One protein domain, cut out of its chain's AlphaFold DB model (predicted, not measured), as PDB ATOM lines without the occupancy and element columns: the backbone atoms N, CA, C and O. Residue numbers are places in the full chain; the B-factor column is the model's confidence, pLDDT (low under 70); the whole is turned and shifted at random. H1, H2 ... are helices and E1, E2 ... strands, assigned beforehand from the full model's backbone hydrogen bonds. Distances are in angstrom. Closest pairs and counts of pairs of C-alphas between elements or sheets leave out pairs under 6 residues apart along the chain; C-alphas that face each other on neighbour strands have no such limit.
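This is residues 91 to 207 of the 227 residues of the protein "CPK1 protein" of Symbiodinium natans (UniProt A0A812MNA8). A strongly twisted sheet of four parallel strands forms the core, with H1 and, toward its E3 edge, H3 over one face and H4 packed on the other: three layers. The long link of residues 162 to 187 loops away from the end of E3 before the chain returns to H4. The printed part has 117 residues, with four named helices and four named strands in the order E1 H1 E2 H2 H3 E3 H4 E4; the sheet's order is E3 E2 E1 E4. The class is mixed, helices and strands. The whole is compact, with a radius of gyration of the C-alphas of 15.3 A, yet elongated in outline, spanning 49 by 30 by 21 A.

E1, residues 91 to 98, is an inner strand, parallel to its neighbour E2, residues 126 to 136, at 26 degrees; N 95 and O 130 are 2.9 A apart, within hydrogen-bond range. H1, residues 111 to 124, lies between them in the chain, and the three form a strand-helix-strand unit, two parallel neighbour strands joined through a helix, with a right-handed crossover. H1 is on the sheet at a height of 8.4 A and runs along the strands, at 14 degrees to E2 on the local plane; its closest C-alphas to E2 are those of Ala 118 and Val 129, 5.1 A. H2, residues 137 to 140, only grazes the sheet. H3, residues 145 to 153, is on the same face as H1, near it, at a height of 9.1 A. E2, H2, H3 and E3, residues 156 to 161, form a second such unit, also right-handed; N 159 and O 133 of the parallel neighbours E3 and E2 are 2.9 A apart. H4, residues 188 to 197, is on the opposite face; its closest C-alphas to E1 are those of Val 191 and Ala 98, 6.6 A. E4, residues 203 to 206, is an edge strand parallel to E1, with N 96 and O 205 2.8 A apart. Every O i to N i+4 pair is within range in H1 and H3, and H2 is too short for one; H4 has 0 of 6, but 7 of 7 O i to N i+3 pairs.

E1 begins at C-alpha 91 (1.421, 27.974, -64.617) and measures 22.5 A. H1 measures 19.9 A, E2 32.0 A, E3 15.4 A and H4 17.0 A. E4 ends at C-alpha 206 (10.666, 29.597, -50.484).

The C-alphas of Glu 124 and Glu 174, the two farthest apart, are 48.6 A apart. The printed part has no cut. The links E1 to H1 and E3 to H4 are long. Mean pLDDT of the printed part is 89.9; residues 177 to 185 and 187 are under 70.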
ATOM      1  N   GLY A  91       1.623  28.688 -65.876       91.50
ATOM      2  CA  GLY A  91       1.421  27.974 -64.617       91.50
ATOM      3  C   GLY A  91       1.194  28.934 -63.463       91.50
ATOM      4  O   GLY A  91       1.305  30.152 -63.614       91.50
ATOM      5  N   ARG A  92       0.844  28.373 -62.312       95.12
ATOM      6  CA  ARG A  92       0.563  29.140 -61.103       95.12
ATOM      7  C   ARG A  92       1.667  28.904 -60.086       95.12
ATOM      8  O   ARG A  92       1.796  27.804 -59.565       95.12
ATOM      9  N   TYR A  93       2.452  29.927 -59.797       95.06
ATOM     10  CA  TYR A  93       3.607  29.846 -58.907       95.06
ATOM     11  C   TYR A  93       3.408  30.701 -57.658       95.06
ATOM     12  O   TYR A  93       2.535  31.572 -57.619       95.06
ATOM     13  N   ALA A  94       4.236  30.468 -56.641       97.19
ATOM     14  CA  ALA A  94       4.280  31.333 -55.470       97.19
ATOM     15  C   ALA A  94       5.702  31.623 -54.992       97.19
ATOM     16  O   ALA A  94       6.551  30.729 -54.943       97.19
ATOM     17  N   PHE A  95       5.915  32.863 -54.554       97.56
ATOM     18  CA  PHE A  95       6.992  33.215 -53.636       97.56
ATOM     19  C   PHE A  95       6.476  33.060 -52.212       97.56
ATOM     20  O   PHE A  95       5.498  33.703 -51.827       97.56
ATOM     21  N   VAL A  96       7.107  32.174 -51.448       97.62
ATOM     22  CA  VAL A  96       6.636  31.787 -50.122       97.62
ATOM     23  C   VAL A  96       7.605  32.267 -49.058       97.62
ATOM     24  O   VAL A  96       8.799  31.998 -49.116       97.62
ATOM     25  N   LEU A  97       7.057  32.944 -48.059       97.12
ATOM     26  CA  LEU A  97       7.732  33.398 -46.851       97.12
ATOM     27  C   LEU A  97       7.132  32.649 -45.653       97.12
ATOM     28  O   LEU A  97       5.999  32.174 -45.720       97.12
ATOM     29  N   ALA A  98       7.830  32.594 -44.521       95.81
ATOM     30  CA  ALA A  98       7.270  32.087 -43.264       95.81
ATOM     31  C   ALA A  98       7.420  33.112 -42.141       95.81
ATOM     32  O   ALA A  98       8.492  33.682 -41.989       95.81
ATOM     33  N   GLN A  99       6.371  33.332 -41.342       94.00
ATOM     34  CA  GLN A  99       6.389  34.152 -40.127       94.00
ATOM     35  C   GLN A  99       6.001  33.314 -38.911       94.00
ATOM     36  O   GLN A  99       4.854  32.907 -38.753       94.00
ATOM     37  N   VAL A 100       6.955  33.142 -38.006       88.50
ATOM     38  CA  VAL A 100       6.857  32.308 -36.795       88.50
ATOM     39  C   VAL A 100       6.839  33.128 -35.506       88.50
ATOM     40  O   VAL A 100       6.205  32.760 -34.529       88.50
ATOM     41  N   GLN A 101       7.469  34.300 -35.492       86.50
ATOM     42  CA  GLN A 101       7.543  35.136 -34.295       86.50
ATOM     43  C   GLN A 101       6.495  36.254 -34.309       86.50
ATOM     44  O   GLN A 101       5.613  36.305 -35.168       86.50
ATOM     45  N   GLN A 102       6.559  37.168 -33.345       89.25
ATOM     46  CA  GLN A 102       5.814  38.414 -33.450       89.25
ATOM     47  C   GLN A 102       6.516  39.332 -34.462       89.25
ATOM     48  O   GLN A 102       7.676  39.677 -34.244       89.25
ATOM     49  N   PRO A 103       5.846  39.751 -35.546       93.19
ATOM     50  CA  PRO A 103       6.455  40.670 -36.495       93.19
ATOM     51  C   PRO A 103       6.751  42.034 -35.862       93.19
ATOM     52  O   PRO A 103       5.935  42.581 -35.111       93.19
ATOM     53  N   GLY A 104       7.942  42.558 -36.162       93.19
ATOM     54  CA  GLY A 104       8.371  43.904 -35.786       93.19
ATOM     55  C   GLY A 104       7.791  44.990 -36.699       93.19
ATOM     56  O   GLY A 104       7.077  44.708 -37.653       93.19
ATOM     57  N   SER A 105       8.128  46.255 -36.438       92.12
ATOM     58  CA  SER A 105       7.620  47.390 -37.228       92.12
ATOM     59  C   SER A 105       8.092  47.395 -38.688       92.12
ATOM     60  O   SER A 105       7.367  47.882 -39.550       92.12
ATOM     61  N   ASN A 106       9.273  46.838 -38.968       91.56
ATOM     62  CA  ASN A 106       9.844  46.719 -40.313       91.56
ATOM     63  C   ASN A 106       9.647  45.310 -40.907       91.56
ATOM     64  O   ASN A 106      10.550  44.751 -41.523       91.56
ATOM     65  N   TRP A 107       8.499  44.686 -40.641       94.88
ATOM     66  CA  TRP A 107       8.220  43.317 -41.069       94.88
ATOM     67  C   TRP A 107       8.095  43.186 -42.597       94.88
ATOM     68  O   TRP A 107       7.359  43.943 -43.233       94.88
ATOM     69  N   LEU A 108       8.795  42.193 -43.162       95.50
ATOM     70  CA  LEU A 108       8.893  41.914 -44.601       95.50
ATOM     71  C   LEU A 108       9.306  43.161 -45.405       95.50
ATOM     72  O   LEU A 108       8.520  43.656 -46.224       95.50
ATOM     73  N   PRO A 109      10.503  43.724 -45.163       96.50
ATOM     74  CA  PRO A 109      10.902  45.008 -45.740       96.50
ATOM     75  C   PRO A 109      10.970  44.972 -47.275       96.50
ATOM     76  O   PRO A 109      10.685  45.981 -47.916       96.50
ATOM     77  N   TYR A 110      11.211  43.798 -47.862       97.06
ATOM     78  CA  TYR A 110      11.468  43.620 -49.294       97.06
ATOM     79  C   TYR A 110      10.260  43.154 -50.129       97.06
ATOM     80  O   TYR A 110      10.427  42.772 -51.287       97.06
ATOM     81  N   LEU A 111       9.030  43.215 -49.592       96.81
ATOM     82  CA  LEU A 111       7.820  42.819 -50.343       96.81
ATOM     83  C   LEU A 111       7.623  43.590 -51.648       96.81
ATOM     84  O   LEU A 111       7.100  43.027 -52.602       96.81
ATOM     85  N   GLU A 112       8.040  44.853 -51.697       96.75
ATOM     86  CA  GLU A 112       7.942  45.672 -52.905       96.75
ATOM     87  C   GLU A 112       8.748  45.058 -54.053       96.75
ATOM     88  O   GLU A 112       8.193  44.789 -55.112       96.75
ATOM     89  N   LYS A 113      10.016  44.708 -53.805       96.62
ATOM     90  CA  LYS A 113      10.883  44.055 -54.799       96.62
ATOM     91  C   LYS A 113      10.404  42.663 -55.179       96.62
ATOM     92  O   LYS A 113      10.464  42.287 -56.346       96.62
ATOM     93  N   MET A 114       9.860  41.920 -54.223       96.81
ATOM     94  CA  MET A 114       9.272  40.612 -54.498       96.81
ATOM     95  C   MET A 114       8.004  40.712 -55.368       96.81
ATOM     96  O   MET A 114       7.806  39.882 -56.255       96.81
ATOM     97  N   ARG A 115       7.159  41.732 -55.155       97.75
ATOM     98  CA  ARG A 115       5.963  41.988 -55.974       97.75
ATOM     99  C   ARG A 115       6.326  42.486 -57.371       97.75
ATOM    100  O   ARG A 115       5.767  41.970 -58.331       97.75
ATOM    101  N   GLU A 116       7.281  43.412 -57.484       96.62
ATOM    102  CA  GLU A 116       7.820  43.875 -58.774       96.62
ATOM    103  C   GLU A 116       8.294  42.688 -59.628       96.62
ATOM    104  O   GLU A 116       7.958  42.591 -60.806       96.62
ATOM    105  N   GLU A 117       9.023  41.746 -59.026       95.44
ATOM    106  CA  GLU A 117       9.514  40.561 -59.730       95.44
ATOM    107  C   GLU A 117       8.387  39.601 -60.136       95.44
ATOM    108  O   GLU A 117       8.376  39.080 -61.252       95.44
ATOM    109  N   ALA A 118       7.407  39.393 -59.258       95.94
ATOM    110  CA  ALA A 118       6.231  38.587 -59.562       95.94
ATOM    111  C   ALA A 118       5.406  39.189 -60.721       95.94
ATOM    112  O   ALA A 118       4.962  38.457 -61.609       95.94
ATOM    113  N   ASP A 119       5.253  40.517 -60.752       96.31
ATOM    114  CA  ASP A 119       4.594  41.242 -61.845       96.31
ATOM    115  C   ASP A 119       5.380  41.129 -63.150       96.31
ATOM    116  O   ASP A 119       4.795  40.877 -64.203       96.31
ATOM    117  N   ARG A 120       6.710  41.263 -63.088       95.00
ATOM    118  CA  ARG A 120       7.594  41.111 -64.247       95.00
ATOM    119  C   ARG A 120       7.457  39.723 -64.876       95.00
ATOM    120  O   ARG A 120       7.256  39.623 -66.084       95.00
ATOM    121  N   ILE A 121       7.497  38.656 -64.071       91.75
ATOM    122  CA  ILE A 121       7.297  37.277 -64.554       91.75
ATOM    123  C   ILE A 121       5.935  37.144 -65.241       91.75
ATOM    124  O   ILE A 121       5.850  36.570 -66.326       91.75
ATOM    125  N   GLN A 122       4.880  37.702 -64.647       93.69
ATOM    126  CA  GLN A 122       3.538  37.653 -65.220       93.69
ATOM    127  C   GLN A 122       3.396  38.457 -66.525       93.69
ATOM    128  O   GLN A 122       2.569  38.115 -67.364       93.69
ATOM    129  N   GLN A 123       4.191  39.512 -66.717       94.25
ATOM    130  CA  GLN A 123       4.208  40.300 -67.955       94.25
ATOM    131  C   GLN A 123       5.007  39.627 -69.078       94.25
ATOM    132  O   GLN A 123       4.646  39.742 -70.248       94.25
ATOM    133  N   GLU A 124       6.102  38.946 -68.738       92.19
ATOM    134  CA  GLU A 124       7.006  38.318 -69.712       92.19
ATOM    135  C   GLU A 124       6.597  36.894 -70.106       92.19
ATOM    136  O   GLU A 124       7.102  36.343 -71.086       92.19
ATOM    137  N   THR A 125       5.705  36.274 -69.337       89.62
ATOM    138  CA  THR A 125       5.300  34.875 -69.503       89.62
ATOM    139  C   THR A 125       3.778  34.738 -69.430       89.62
ATOM    140  O   THR A 125       3.062  35.721 -69.268       89.62
ATOM    141  N   THR A 126       3.247  33.518 -69.554       91.94
ATOM    142  CA  THR A 126       1.825  33.245 -69.270       91.94
ATOM    143  C   THR A 126       1.606  32.736 -67.844       91.94
ATOM    144  O   THR A 126       0.542  32.204 -67.523       91.94
ATOM    145  N   ALA A 127       2.621  32.860 -66.986       93.81
ATOM    146  CA  ALA A 127       2.572  32.432 -65.602       93.81
ATOM    147  C   ALA A 127       1.967  33.496 -64.685       93.81
ATOM    148  O   ALA A 127       2.048  34.689 -64.956       93.81
ATOM    149  N   SER A 128       1.422  33.070 -63.548       95.69
ATOM    150  CA  SER A 128       1.116  33.961 -62.428       95.69
ATOM    151  C   SER A 128       1.990  33.623 -61.228       95.69
ATOM    152  O   SER A 128       2.309  32.457 -60.991       95.69
ATOM    153  N   VAL A 129       2.385  34.648 -60.470       96.44
ATOM    154  CA  VAL A 129       3.177  34.489 -59.248       96.44
ATOM    155  C   VAL A 129       2.465  35.190 -58.093       96.44
ATOM    156  O   VAL A 129       2.359  36.422 -58.048       96.44
ATOM    157  N   ASP A 130       1.965  34.390 -57.155       98.19
ATOM    158  CA  ASP A 130       1.370  34.875 -55.912       98.19
ATOM    159  C   ASP A 130       2.465  35.073 -54.849       98.19
ATOM    160  O   ASP A 130       3.450  34.335 -54.795       98.19
ATOM    161  N   LEU A 131       2.295  36.057 -53.966       98.44
ATOM    162  CA  LEU A 131       3.103  36.159 -52.750       98.44
ATOM    163  C   LEU A 131       2.322  35.496 -51.618       98.44
ATOM    164  O   LEU A 131       1.161  35.831 -51.384       98.44
ATOM    165  N   VAL A 132       2.952  34.568 -50.908       98.50
ATOM    166  CA  VAL A 132       2.333  33.792 -49.831       98.50
ATOM    167  C   VAL A 132       3.175  33.922 -48.571       98.50
ATOM    168  O   VAL A 132       4.392  33.778 -48.611       98.50
ATOM    169  N   VAL A 133       2.531  34.148 -47.429       97.94
ATOM    170  CA  VAL A 133       3.173  34.044 -46.118       97.94
ATOM    171  C   VAL A 133       2.516  32.938 -45.299       97.94
ATOM    172  O   VAL A 133       1.308  32.943 -45.052       97.94
ATOM    173  N   LEU A 134       3.330  31.973 -44.880       97.81
ATOM    174  CA  LEU A 134       2.955  30.904 -43.966       97.81
ATOM    175  C   LEU A 134       3.017  31.436 -42.537       97.81
ATOM    176  O   LEU A 134       4.050  31.955 -42.118       97.81
ATOM    177  N   ILE A 135       1.930  31.313 -41.777       95.50
ATOM    178  CA  ILE A 135       1.876  31.773 -40.383       95.50
ATOM    179  C   ILE A 135       1.248  30.680 -39.522       95.50
ATOM    180  O   ILE A 135       0.108  30.293 -39.796       95.50
ATOM    181  N   PRO A 136       1.919  30.179 -38.466       93.50
ATOM    182  CA  PRO A 136       1.281  29.268 -37.528       93.50
ATOM    183  C   PRO A 136      -0.009  29.871 -36.983       93.50
ATOM    184  O   PRO A 136      -0.072  31.054 -36.647       93.50
ATOM    185  N   THR A 137      -1.057  29.058 -36.882       93.69
ATOM    186  CA  THR A 137      -2.396  29.522 -36.485       93.69
ATOM    187  C   THR A 137      -2.365  30.283 -35.153       93.69
ATOM    188  O   THR A 137      -3.014  31.320 -35.016       93.69
ATOM    189  N   ALA A 138      -1.519  29.843 -34.215       90.00
ATOM    190  CA  ALA A 138      -1.289  30.486 -32.919       90.00
ATOM    191  C   ALA A 138      -0.640  31.886 -32.994       90.00
ATOM    192  O   ALA A 138      -0.528  32.580 -31.982       90.00
ATOM    193  N   HIS A 139      -0.156  32.316 -34.160       92.19
ATOM    194  CA  HIS A 139       0.573  33.575 -34.346       92.19
ATOM    195  C   HIS A 139      -0.153  34.572 -35.240       92.19
ATOM    196  O   HIS A 139       0.188  35.751 -35.225       92.19
ATOM    197  N   VAL A 140      -1.219  34.158 -35.927       94.75
ATOM    198  CA  VAL A 140      -2.039  35.063 -36.749       94.75
ATOM    199  C   VAL A 140      -2.598  36.222 -35.917       94.75
ATOM    200  O   VAL A 140      -2.583  37.366 -36.363       94.75
ATOM    201  N   GLY A 141      -3.019  35.958 -34.674       94.25
ATOM    202  CA  GLY A 141      -3.507  36.991 -33.751       94.25
ATOM    203  C   GLY A 141      -2.444  38.004 -33.299       94.25
ATOM    204  O   GLY A 141      -2.789  39.015 -32.698       94.25
ATOM    205  N   LYS A 142      -1.158  37.762 -33.590       94.38
ATOM    206  CA  LYS A 142      -0.054  38.692 -33.299       94.38
ATOM    207  C   LYS A 142       0.135  39.745 -34.401       94.38
ATOM    208  O   LYS A 142       0.931  40.670 -34.230       94.38
ATOM    209  N   LEU A 143      -0.568  39.624 -35.532       95.06
ATOM    210  CA  LEU A 143      -0.551  40.630 -36.591       95.06
ATOM    211  C   LEU A 143      -1.334  41.878 -36.163       95.06
ATOM    212  O   LEU A 143      -2.502  41.802 -35.793       95.06
ATOM    213  N   ARG A 144      -0.677  43.038 -36.235       96.56
ATOM    214  CA  ARG A 144      -1.267  44.358 -35.984       96.56
ATOM    215  C   ARG A 144      -1.861  44.915 -37.277       96.56
ATOM    216  O   ARG A 144      -1.516  44.456 -38.363       96.56
ATOM    217  N   GLU A 145      -2.672  45.963 -37.174       97.44
ATOM    218  CA  GLU A 145      -3.297  46.618 -38.336       97.44
ATOM    219  C   GLU A 145      -2.280  47.034 -39.410       97.44
ATOM    220  O   GLU A 145      -2.481  46.794 -40.598       97.44
ATOM    221  N   MET A 146      -1.129  47.573 -38.993       96.94
ATOM    222  CA  MET A 146      -0.049  47.930 -39.919       96.94
ATOM    223  C   MET A 146       0.490  46.725 -40.709       96.94
ATOM    224  O   MET A 146       0.849  46.863 -41.876       96.94
ATOM    225  N   HIS A 147       0.514  45.534 -40.101       97.50
ATOM    226  CA  HIS A 147       0.963  44.303 -40.750       97.50
ATOM    227  C   HIS A 147      -0.058  43.856 -41.799       97.50
ATOM    228  O   HIS A 147       0.312  43.588 -42.939       97.50
ATOM    229  N   TRP A 148      -1.349  43.853 -41.451       97.56
ATOM    230  CA  TRP A 148      -2.432  43.539 -42.388       97.56
ATOM    231  C   TRP A 148      -2.504  44.522 -43.553       97.56
ATOM    232  O   TRP A 148      -2.653  44.104 -44.700       97.56
ATOM    233  N   SER A 149      -2.330  45.814 -43.272       97.38
ATOM    234  CA  SER A 149      -2.271  46.861 -44.292       97.38
ATOM    235  C   SER A 149      -1.134  46.611 -45.282       97.38
ATOM    236  O   SER A 149      -1.361  46.665 -46.488       97.38
ATOM    237  N   ARG A 150       0.063  46.256 -44.793       96.62
ATOM    238  CA  ARG A 150       1.214  45.923 -45.644       96.62
ATOM    239  C   ARG A 150       0.974  44.669 -46.489       96.62
ATOM    240  O   ARG A 150       1.246  44.688 -47.684       96.62
ATOM    241  N   LEU A 151       0.430  43.600 -45.905       97.62
ATOM    242  CA  LEU A 151       0.090  42.383 -46.656       97.62
ATOM    243  C   LEU A 151      -0.920  42.678 -47.768       97.62
ATOM    244  O   LEU A 151      -0.720  42.275 -48.911       97.62
ATOM    245  N   LYS A 152      -1.977  43.434 -47.449       98.06
ATOM    246  CA  LYS A 152      -3.005  43.833 -48.412       98.06
ATOM    247  C   LYS A 152      -2.436  44.713 -49.524       98.06
ATOM    248  O   LYS A 152      -2.787  44.507 -50.680       98.06
ATOM    249  N   GLN A 153      -1.557  45.658 -49.183       97.75
ATOM    250  CA  GLN A 153      -0.909  46.557 -50.141       97.75
ATOM    251  C   GLN A 153      -0.174  45.790 -51.248       97.75
ATOM    252  O   GLN A 153      -0.259  46.186 -52.405       97.75
ATOM    253  N   PHE A 154       0.511  44.696 -50.907       98.19
ATOM    254  CA  PHE A 154       1.301  43.905 -51.859       98.19
ATOM    255  C   PHE A 154       0.603  42.621 -52.332       98.19
ATOM    256  O   PHE A 154       1.233  41.779 -52.969       98.19
ATOM    257  N   GLY A 155      -0.689  42.453 -52.027       97.88
ATOM    258  CA  GLY A 155      -1.459  41.277 -52.441       97.88
ATOM    259  C   GLY A 155      -0.947  39.959 -51.847       97.88
ATOM    260  O   GLY A 155      -1.059  38.918 -52.489       97.88
ATOM    261  N   VAL A 156      -0.368  39.992 -50.643       98.31
ATOM    262  CA  VAL A 156       0.179  38.800 -49.982       98.31
ATOM    263  C   VAL A 156      -0.951  37.953 -49.398       98.31
ATOM    264  O   VAL A 156      -1.750  38.424 -48.585       98.31
ATOM    265  N   GLN A 157      -0.989  36.676 -49.768       98.31
ATOM    266  CA  GLN A 157      -1.911  35.692 -49.215       98.31
ATOM    267  C   GLN A 157      -1.366  35.145 -47.892       98.31
ATOM    268  O   GLN A 157      -0.223  34.702 -47.813       98.31
ATOM    269  N   VAL A 158      -2.194  35.138 -46.848       97.94
ATOM    270  CA  VAL A 158      -1.841  34.521 -45.563       97.94
ATOM    271  C   VAL A 158      -2.363  33.093 -45.529       97.94
ATOM    272  O   VAL A 158      -3.575  32.875 -45.506       97.94
ATOM    273  N   VAL A 159      -1.455  32.125 -45.458       97.88
ATOM    274  CA  VAL A 159      -1.787  30.713 -45.261       97.88
ATOM    275  C   VAL A 159      -1.508  30.349 -43.810       97.88
ATOM    276  O   VAL A 159      -0.377  30.425 -43.327       97.88
ATOM    277  N   LYS A 160      -2.565  29.964 -43.093       97.50
ATOM    278  CA  LYS A 160      -2.448  29.502 -41.709       97.50
ATOM    279  C   LYS A 160      -1.931  28.072 -41.707       97.50
ATOM    280  O   LYS A 160      -2.535  27.217 -42.348       97.50
ATOM    281  N   VAL A 161      -0.870  27.808 -40.956       95.00
ATOM    282  CA  VAL A 161      -0.335  26.451 -40.797       95.00
ATOM    283  C   VAL A 161      -0.647  25.909 -39.398       95.00
ATOM    284  O   VAL A 161      -0.774  26.691 -38.445       95.00
ATOM    285  N   PRO A 162      -0.850  24.590 -39.245       93.69
ATOM    286  CA  PRO A 162      -1.283  24.011 -37.974       93.69
ATOM    287  C   PRO A 162      -0.190  24.021 -36.901       93.69
ATOM    288  O   PRO A 162      -0.509  24.026 -35.716       93.69
ATOM    289  N   TRP A 163       1.084  24.046 -37.298       89.75
ATOM    290  CA  TRP A 163       2.204  23.924 -36.376       89.75
ATOM    291  C   TRP A 163       3.460  24.652 -36.867       89.75
ATOM    292  O   TRP A 163       3.650  24.834 -38.069       89.75
ATOM    293  N   GLU A 164       4.307  25.050 -35.915       87.38
ATOM    294  CA  GLU A 164       5.692  25.485 -36.153       87.38
ATOM    295  C   GLU A 164       6.657  24.298 -36.083       87.38
ATOM    296  O   GLU A 164       7.429  24.068 -37.007       87.38
ATOM    297  N   LEU A 165       6.495  23.474 -35.046       85.81
ATOM    298  CA  LEU A 165       7.137  22.173 -34.878       85.81
ATOM    299  C   LEU A 165       6.120  21.049 -35.105       85.81
ATOM    300  O   LEU A 165       5.051  21.102 -34.491       85.81
ATOM    301  N   PRO A 166       6.427  20.014 -35.909       87.12
ATOM    302  CA  PRO A 166       5.538  18.870 -36.064       87.12
ATOM    303  C   PRO A 166       5.211  18.240 -34.697       87.12
ATOM    304  O   PRO A 166       6.134  17.945 -33.935       87.12
ATOM    305  N   PRO A 167       3.926  18.007 -34.370       83.75
ATOM    306  CA  PRO A 167       3.523  17.535 -33.042       83.75
ATOM    307  C   PRO A 167       4.007  16.112 -32.719       83.75
ATOM    308  O   PRO A 167       4.124  15.759 -31.551       83.75
ATOM    309  N   GLU A 168       4.301  15.309 -33.743       85.31
ATOM    310  CA  GLU A 168       4.728  13.905 -33.632       85.31
ATOM    311  C   GLU A 168       6.228  13.718 -33.926       85.31
ATOM    312  O   GLU A 168       6.682  12.631 -34.279       85.31
ATOM    313  N   LEU A 169       7.023  14.786 -33.835       82.31
ATOM    314  CA  LEU A 169       8.455  14.703 -34.095       82.31
ATOM    315  C   LEU A 169       9.132  13.814 -33.026       82.31
ATOM    316  O   LEU A 169       9.165  14.147 -31.853       82.31
ATOM    317  N   HIS A 170       9.676  12.655 -33.405       80.25
ATOM    318  CA  HIS A 170      10.218  11.693 -32.427       80.25
ATOM    319  C   HIS A 170      11.491  12.161 -31.707       80.25
ATOM    320  O   HIS A 170      11.822  11.644 -30.639       80.25
ATOM    321  N   TRP A 171      12.228  13.094 -32.306       82.75
ATOM    322  CA  TRP A 171      13.467  13.625 -31.759       82.75
ATOM    323  C   TRP A 171      13.600  15.107 -32.094       82.75
ATOM    324  O   TRP A 171      13.454  15.503 -33.250       82.75
ATOM    325  N   TRP A 172      13.930  15.911 -31.088       78.50
ATOM    326  CA  TRP A 172      14.377  17.290 -31.237       78.50
ATOM    327  C   TRP A 172      15.411  17.602 -30.139       78.50
ATOM    328  O   TRP A 172      15.333  17.015 -29.055       78.50
ATOM    329  N   PRO A 173      16.380  18.497 -30.390       76.75
ATOM    330  CA  PRO A 173      17.278  19.021 -29.361       76.75
ATOM    331  C   PRO A 173      16.522  19.601 -28.153       76.75
ATOM    332  O   PRO A 173      15.481  20.229 -28.320       76.75
ATOM    333  N   GLU A 174      17.028  19.429 -26.928       75.62
ATOM    334  CA  GLU A 174      16.347  19.897 -25.701       75.62
ATOM    335  C   GLU A 174      16.089  21.419 -25.679       75.62
ATOM    336  O   GLU A 174      15.178  21.897 -25.008       75.62
ATOM    337  N   ASP A 175      16.852  22.206 -26.433       72.69
ATOM    338  CA  ASP A 175      16.693  23.655 -26.588       72.69
ATOM    339  C   ASP A 175      15.634  24.057 -27.635       72.69
ATOM    340  O   ASP A 175      15.309  25.235 -27.774       72.69
ATOM    341  N   TRP A 176      15.015  23.098 -28.332       75.81
ATOM    342  CA  TRP A 176      13.944  23.346 -29.308       75.81
ATOM    343  C   TRP A 176      12.545  23.426 -28.680       75.81
ATOM    344  O   TRP A 176      11.540  23.507 -29.387       75.81
ATOM    345  N   HIS A 177      12.440  23.420 -27.349       63.75
ATOM    346  CA  HIS A 177      11.148  23.542 -26.678       63.75
ATOM    347  C   HIS A 177      10.472  24.900 -26.961       63.75
ATOM    348  O   HIS A 177      11.132  25.945 -26.897       63.75
ATOM    349  N   PRO A 178       9.141  24.926 -27.195       57.88
ATOM    350  CA  PRO A 178       8.385  26.169 -27.303       57.88
ATOM    351  C   PRO A 178       8.661  27.096 -26.109       57.88
ATOM    352  O   PRO A 178       8.421  26.731 -24.960       57.88
ATOM    353  N   GLY A 179       9.189  28.293 -26.383       54.84
ATOM    354  CA  GLY A 179       9.552  29.280 -25.357       54.84
ATOM    355  C   GLY A 179      10.966  29.164 -24.766       54.84
ATOM    356  O   GLY A 179      11.279  29.947 -23.874       54.84
ATOM    357  N   LYS A 180      11.813  28.238 -25.243       57.81
ATOM    358  CA  LYS A 180      13.232  28.086 -24.839       57.81
ATOM    359  C   LYS A 180      14.244  28.198 -25.988       57.81
ATOM    360  O   LYS A 180      15.432  27.995 -25.767       57.81
ATOM    361  N   VAL A 181      13.781  28.515 -27.194       58.62
ATOM    362  CA  VAL A 181      14.631  28.750 -28.369       58.62
ATOM    363  C   VAL A 181      15.440  30.039 -28.197       58.62
ATOM    364  O   VAL A 181      15.092  31.093 -28.730       58.62
ATOM    365  N   ASP A 182      16.524  29.961 -27.428       52.91
ATOM    366  CA  ASP A 182      17.503  31.035 -27.280       52.91
ATOM    367  C   ASP A 182      18.394  31.081 -28.527       52.91
ATOM    368  O   ASP A 182      19.418  30.412 -28.639       52.91
ATOM    369  N   GLY A 183      17.982  31.889 -29.505       55.97
ATOM    370  CA  GLY A 183      18.840  32.324 -30.611       55.97
ATOM    371  C   GLY A 183      18.937  31.394 -31.822       55.97
ATOM    372  O   GLY A 183      19.534  31.804 -32.816       55.97
ATOM    373  N   TRP A 184      18.331  30.199 -31.805       59.12
ATOM    374  CA  TRP A 184      18.311  29.312 -32.977       59.12
ATOM    375  C   TRP A 184      16.931  29.227 -33.649       59.12
ATOM    376  O   TRP A 184      15.919  28.895 -33.033       59.12
ATOM    377  N   CYS A 185      16.911  29.474 -34.960       64.25
ATOM    378  CA  CYS A 185      15.777  29.308 -35.871       64.25
ATOM    379  C   CYS A 185      15.398  27.839 -36.169       64.25
ATOM    380  O   CYS A 185      14.495  27.613 -36.961       64.25
ATOM    381  N   GLY A 186      16.054  26.830 -35.581       73.00
ATOM    382  CA  GLY A 186      15.876  25.416 -35.965       73.00
ATOM    383  C   GLY A 186      14.412  24.935 -35.995       73.00
ATOM    384  O   GLY A 186      13.971  24.386 -37.003       73.00
ATOM    385  N   PRO A 187      13.615  25.199 -34.948       68.06
ATOM    386  CA  PRO A 187      12.175  24.936 -34.960       68.06
ATOM    387  C   PRO A 187      11.385  25.751 -35.985       68.06
ATOM    388  O   PRO A 187      10.517  25.224 -36.678       68.06
ATOM    389  N   GLN A 188      11.725  27.033 -36.098       75.06
ATOM    390  CA  GLN A 188      11.075  28.007 -36.977       75.06
ATOM    391  C   GLN A 188      11.205  27.605 -38.448       75.06
ATOM    392  O   GLN A 188      10.280  27.744 -39.250       75.06
ATOM    393  N   ASP A 189      12.354  27.027 -38.763       84.44
ATOM    394  CA  ASP A 189      12.733  26.509 -40.058       84.44
ATOM    395  C   ASP A 189      11.863  25.333 -40.514       84.44
ATOM    396  O   ASP A 189      11.780  25.085 -41.716       84.44
ATOM    397  N   LEU A 190      11.183  24.612 -39.612       90.00
ATOM    398  CA  LEU A 190      10.283  23.524 -40.002       90.00
ATOM    399  C   LEU A 190       8.966  24.034 -40.592       90.00
ATOM    400  O   LEU A 190       8.327  23.300 -41.349       90.00
ATOM    401  N   VAL A 191       8.592  25.302 -40.372       91.88
ATOM    402  CA  VAL A 191       7.419  25.892 -41.039       91.88
ATOM    403  C   VAL A 191       7.562  25.861 -42.556       91.88
ATOM    404  O   VAL A 191       6.567  25.695 -43.264       91.88
ATOM    405  N   ARG A 192       8.794  25.939 -43.072       94.06
ATOM    406  CA  ARG A 192       9.051  25.872 -44.513       94.06
ATOM    407  C   ARG A 192       8.589  24.549 -45.133       94.06
ATOM    408  O   ARG A 192       8.301  24.516 -46.324       94.06
ATOM    409  N   LEU A 193       8.449  23.474 -44.351       93.94
ATOM    410  CA  LEU A 193       7.943  22.186 -44.840       93.94
ATOM    411  C   LEU A 193       6.479  22.258 -45.294       93.94
ATOM    412  O   LEU A 193       6.086  21.506 -46.184       93.94
ATOM    413  N   HIS A 194       5.684  23.197 -44.768       95.19
ATOM    414  CA  HIS A 194       4.297  23.396 -45.212       95.19
ATOM    415  C   HIS A 194       4.192  23.879 -46.662       95.19
ATOM    416  O   HIS A 194       3.127  23.757 -47.259       95.19
ATOM    417  N   THR A 195       5.285  24.371 -47.260       96.25
ATOM    418  CA  THR A 195       5.330  24.705 -48.695       96.25
ATOM    419  C   THR A 195       4.981  23.512 -49.585       96.25
ATOM    420  O   THR A 195       4.382  23.699 -50.639       96.25
ATOM    421  N   ILE A 196       5.289  22.288 -49.139       93.25
ATOM    422  CA  ILE A 196       4.995  21.046 -49.866       93.25
ATOM    423  C   ILE A 196       3.478  20.833 -50.007       93.25
ATOM    424  O   ILE A 196       3.032  20.272 -51.002       93.25
ATOM    425  N   GLY A 197       2.682  21.314 -49.046       93.06
ATOM    426  CA  GLY A 197       1.220  21.204 -49.054       93.06
ATOM    427  C   GLY A 197       0.499  22.290 -49.859       93.06
ATOM    428  O   GLY A 197      -0.728  22.348 -49.840       93.06
ATOM    429  N   LEU A 198       1.223  23.174 -50.552       93.94
ATOM    430  CA  LEU A 198       0.643  24.236 -51.380       93.94
ATOM    431  C   LEU A 198       0.241  23.710 -52.773       93.94
ATOM    432  O   LEU A 198       0.675  24.222 -53.801       93.94
ATOM    433  N   GLU A 199      -0.617  22.689 -52.801       93.38
ATOM    434  CA  GLU A 199      -0.998  21.924 -54.005       93.38
ATOM    435  C   GLU A 199      -1.752  22.737 -55.071       93.38
ATOM    436  O   GLU A 199      -1.879  22.311 -56.218       93.38
ATOM    437  N   SER A 200      -2.256  23.921 -54.714       93.44
ATOM    438  CA  SER A 200      -2.889  24.848 -55.656       93.44
ATOM    439  C   SER A 200      -1.895  25.558 -56.584       93.44
ATOM    440  O   SER A 200      -2.332  26.265 -57.499       93.44
ATOM    441  N   PHE A 201      -0.589  25.380 -56.357       94.69
ATOM    442  CA  PHE A 201       0.499  25.920 -57.164       94.69
ATOM    443  C   PHE A 201       1.236  24.805 -57.912       94.69
ATOM    444  O   PHE A 201       1.458  23.712 -57.399       94.69
ATOM    445  N   ASP A 202       1.669  25.100 -59.135       91.31
ATOM    446  CA  ASP A 202       2.483  24.207 -59.955       91.31
ATOM    447  C   ASP A 202       3.897  24.021 -59.403       91.31
ATOM    448  O   ASP A 202       4.480  22.944 -59.556       91.31
ATOM    449  N   ALA A 203       4.439  25.080 -58.798       90.81
ATOM    450  CA  ALA A 203       5.674  25.075 -58.029       90.81
ATOM    451  C   ALA A 203       5.723  26.289 -57.090       90.81
ATOM    452  O   ALA A 203       5.044  27.296 -57.299       90.81
ATOM    453  N   VAL A 204       6.568  26.204 -56.068       93.88
ATOM    454  CA  VAL A 204       6.768  27.266 -55.078       93.88
ATOM    455  C   VAL A 204       8.257  27.497 -54.858       93.88
ATOM    456  O   VAL A 204       9.049  26.556 -54.909       93.88
ATOM    457  N   ALA A 205       8.638  28.745 -54.606       94.25
ATOM    458  CA  ALA A 205       9.986  29.121 -54.206       94.25
ATOM    459  C   ALA A 205       9.925  29.742 -52.810       94.25
ATOM    460  O   ALA A 205       9.270  30.764 -52.607       94.25
ATOM    461  N   PHE A 206      10.575  29.093 -51.847       95.38
ATOM    462  CA  PHE A 206      10.666  29.597 -50.484       95.38
ATOM    463  C   PHE A 206      11.839  30.568 -50.357       95.38
ATOM    464  O   PHE A 206      12.942  30.257 -50.806       95.38
ATOM    465  N   TYR A 207      11.602  31.702 -49.708       95.44
ATOM    466  CA  TYR A 207      12.620  32.690 -49.380       95.44
ATOM    467  C   TYR A 207      12.551  33.032 -47.893       95.44
ATOM    468  O   TYR A 207      11.468  33.102 -47.305       95.44
TER     469      TYR A 207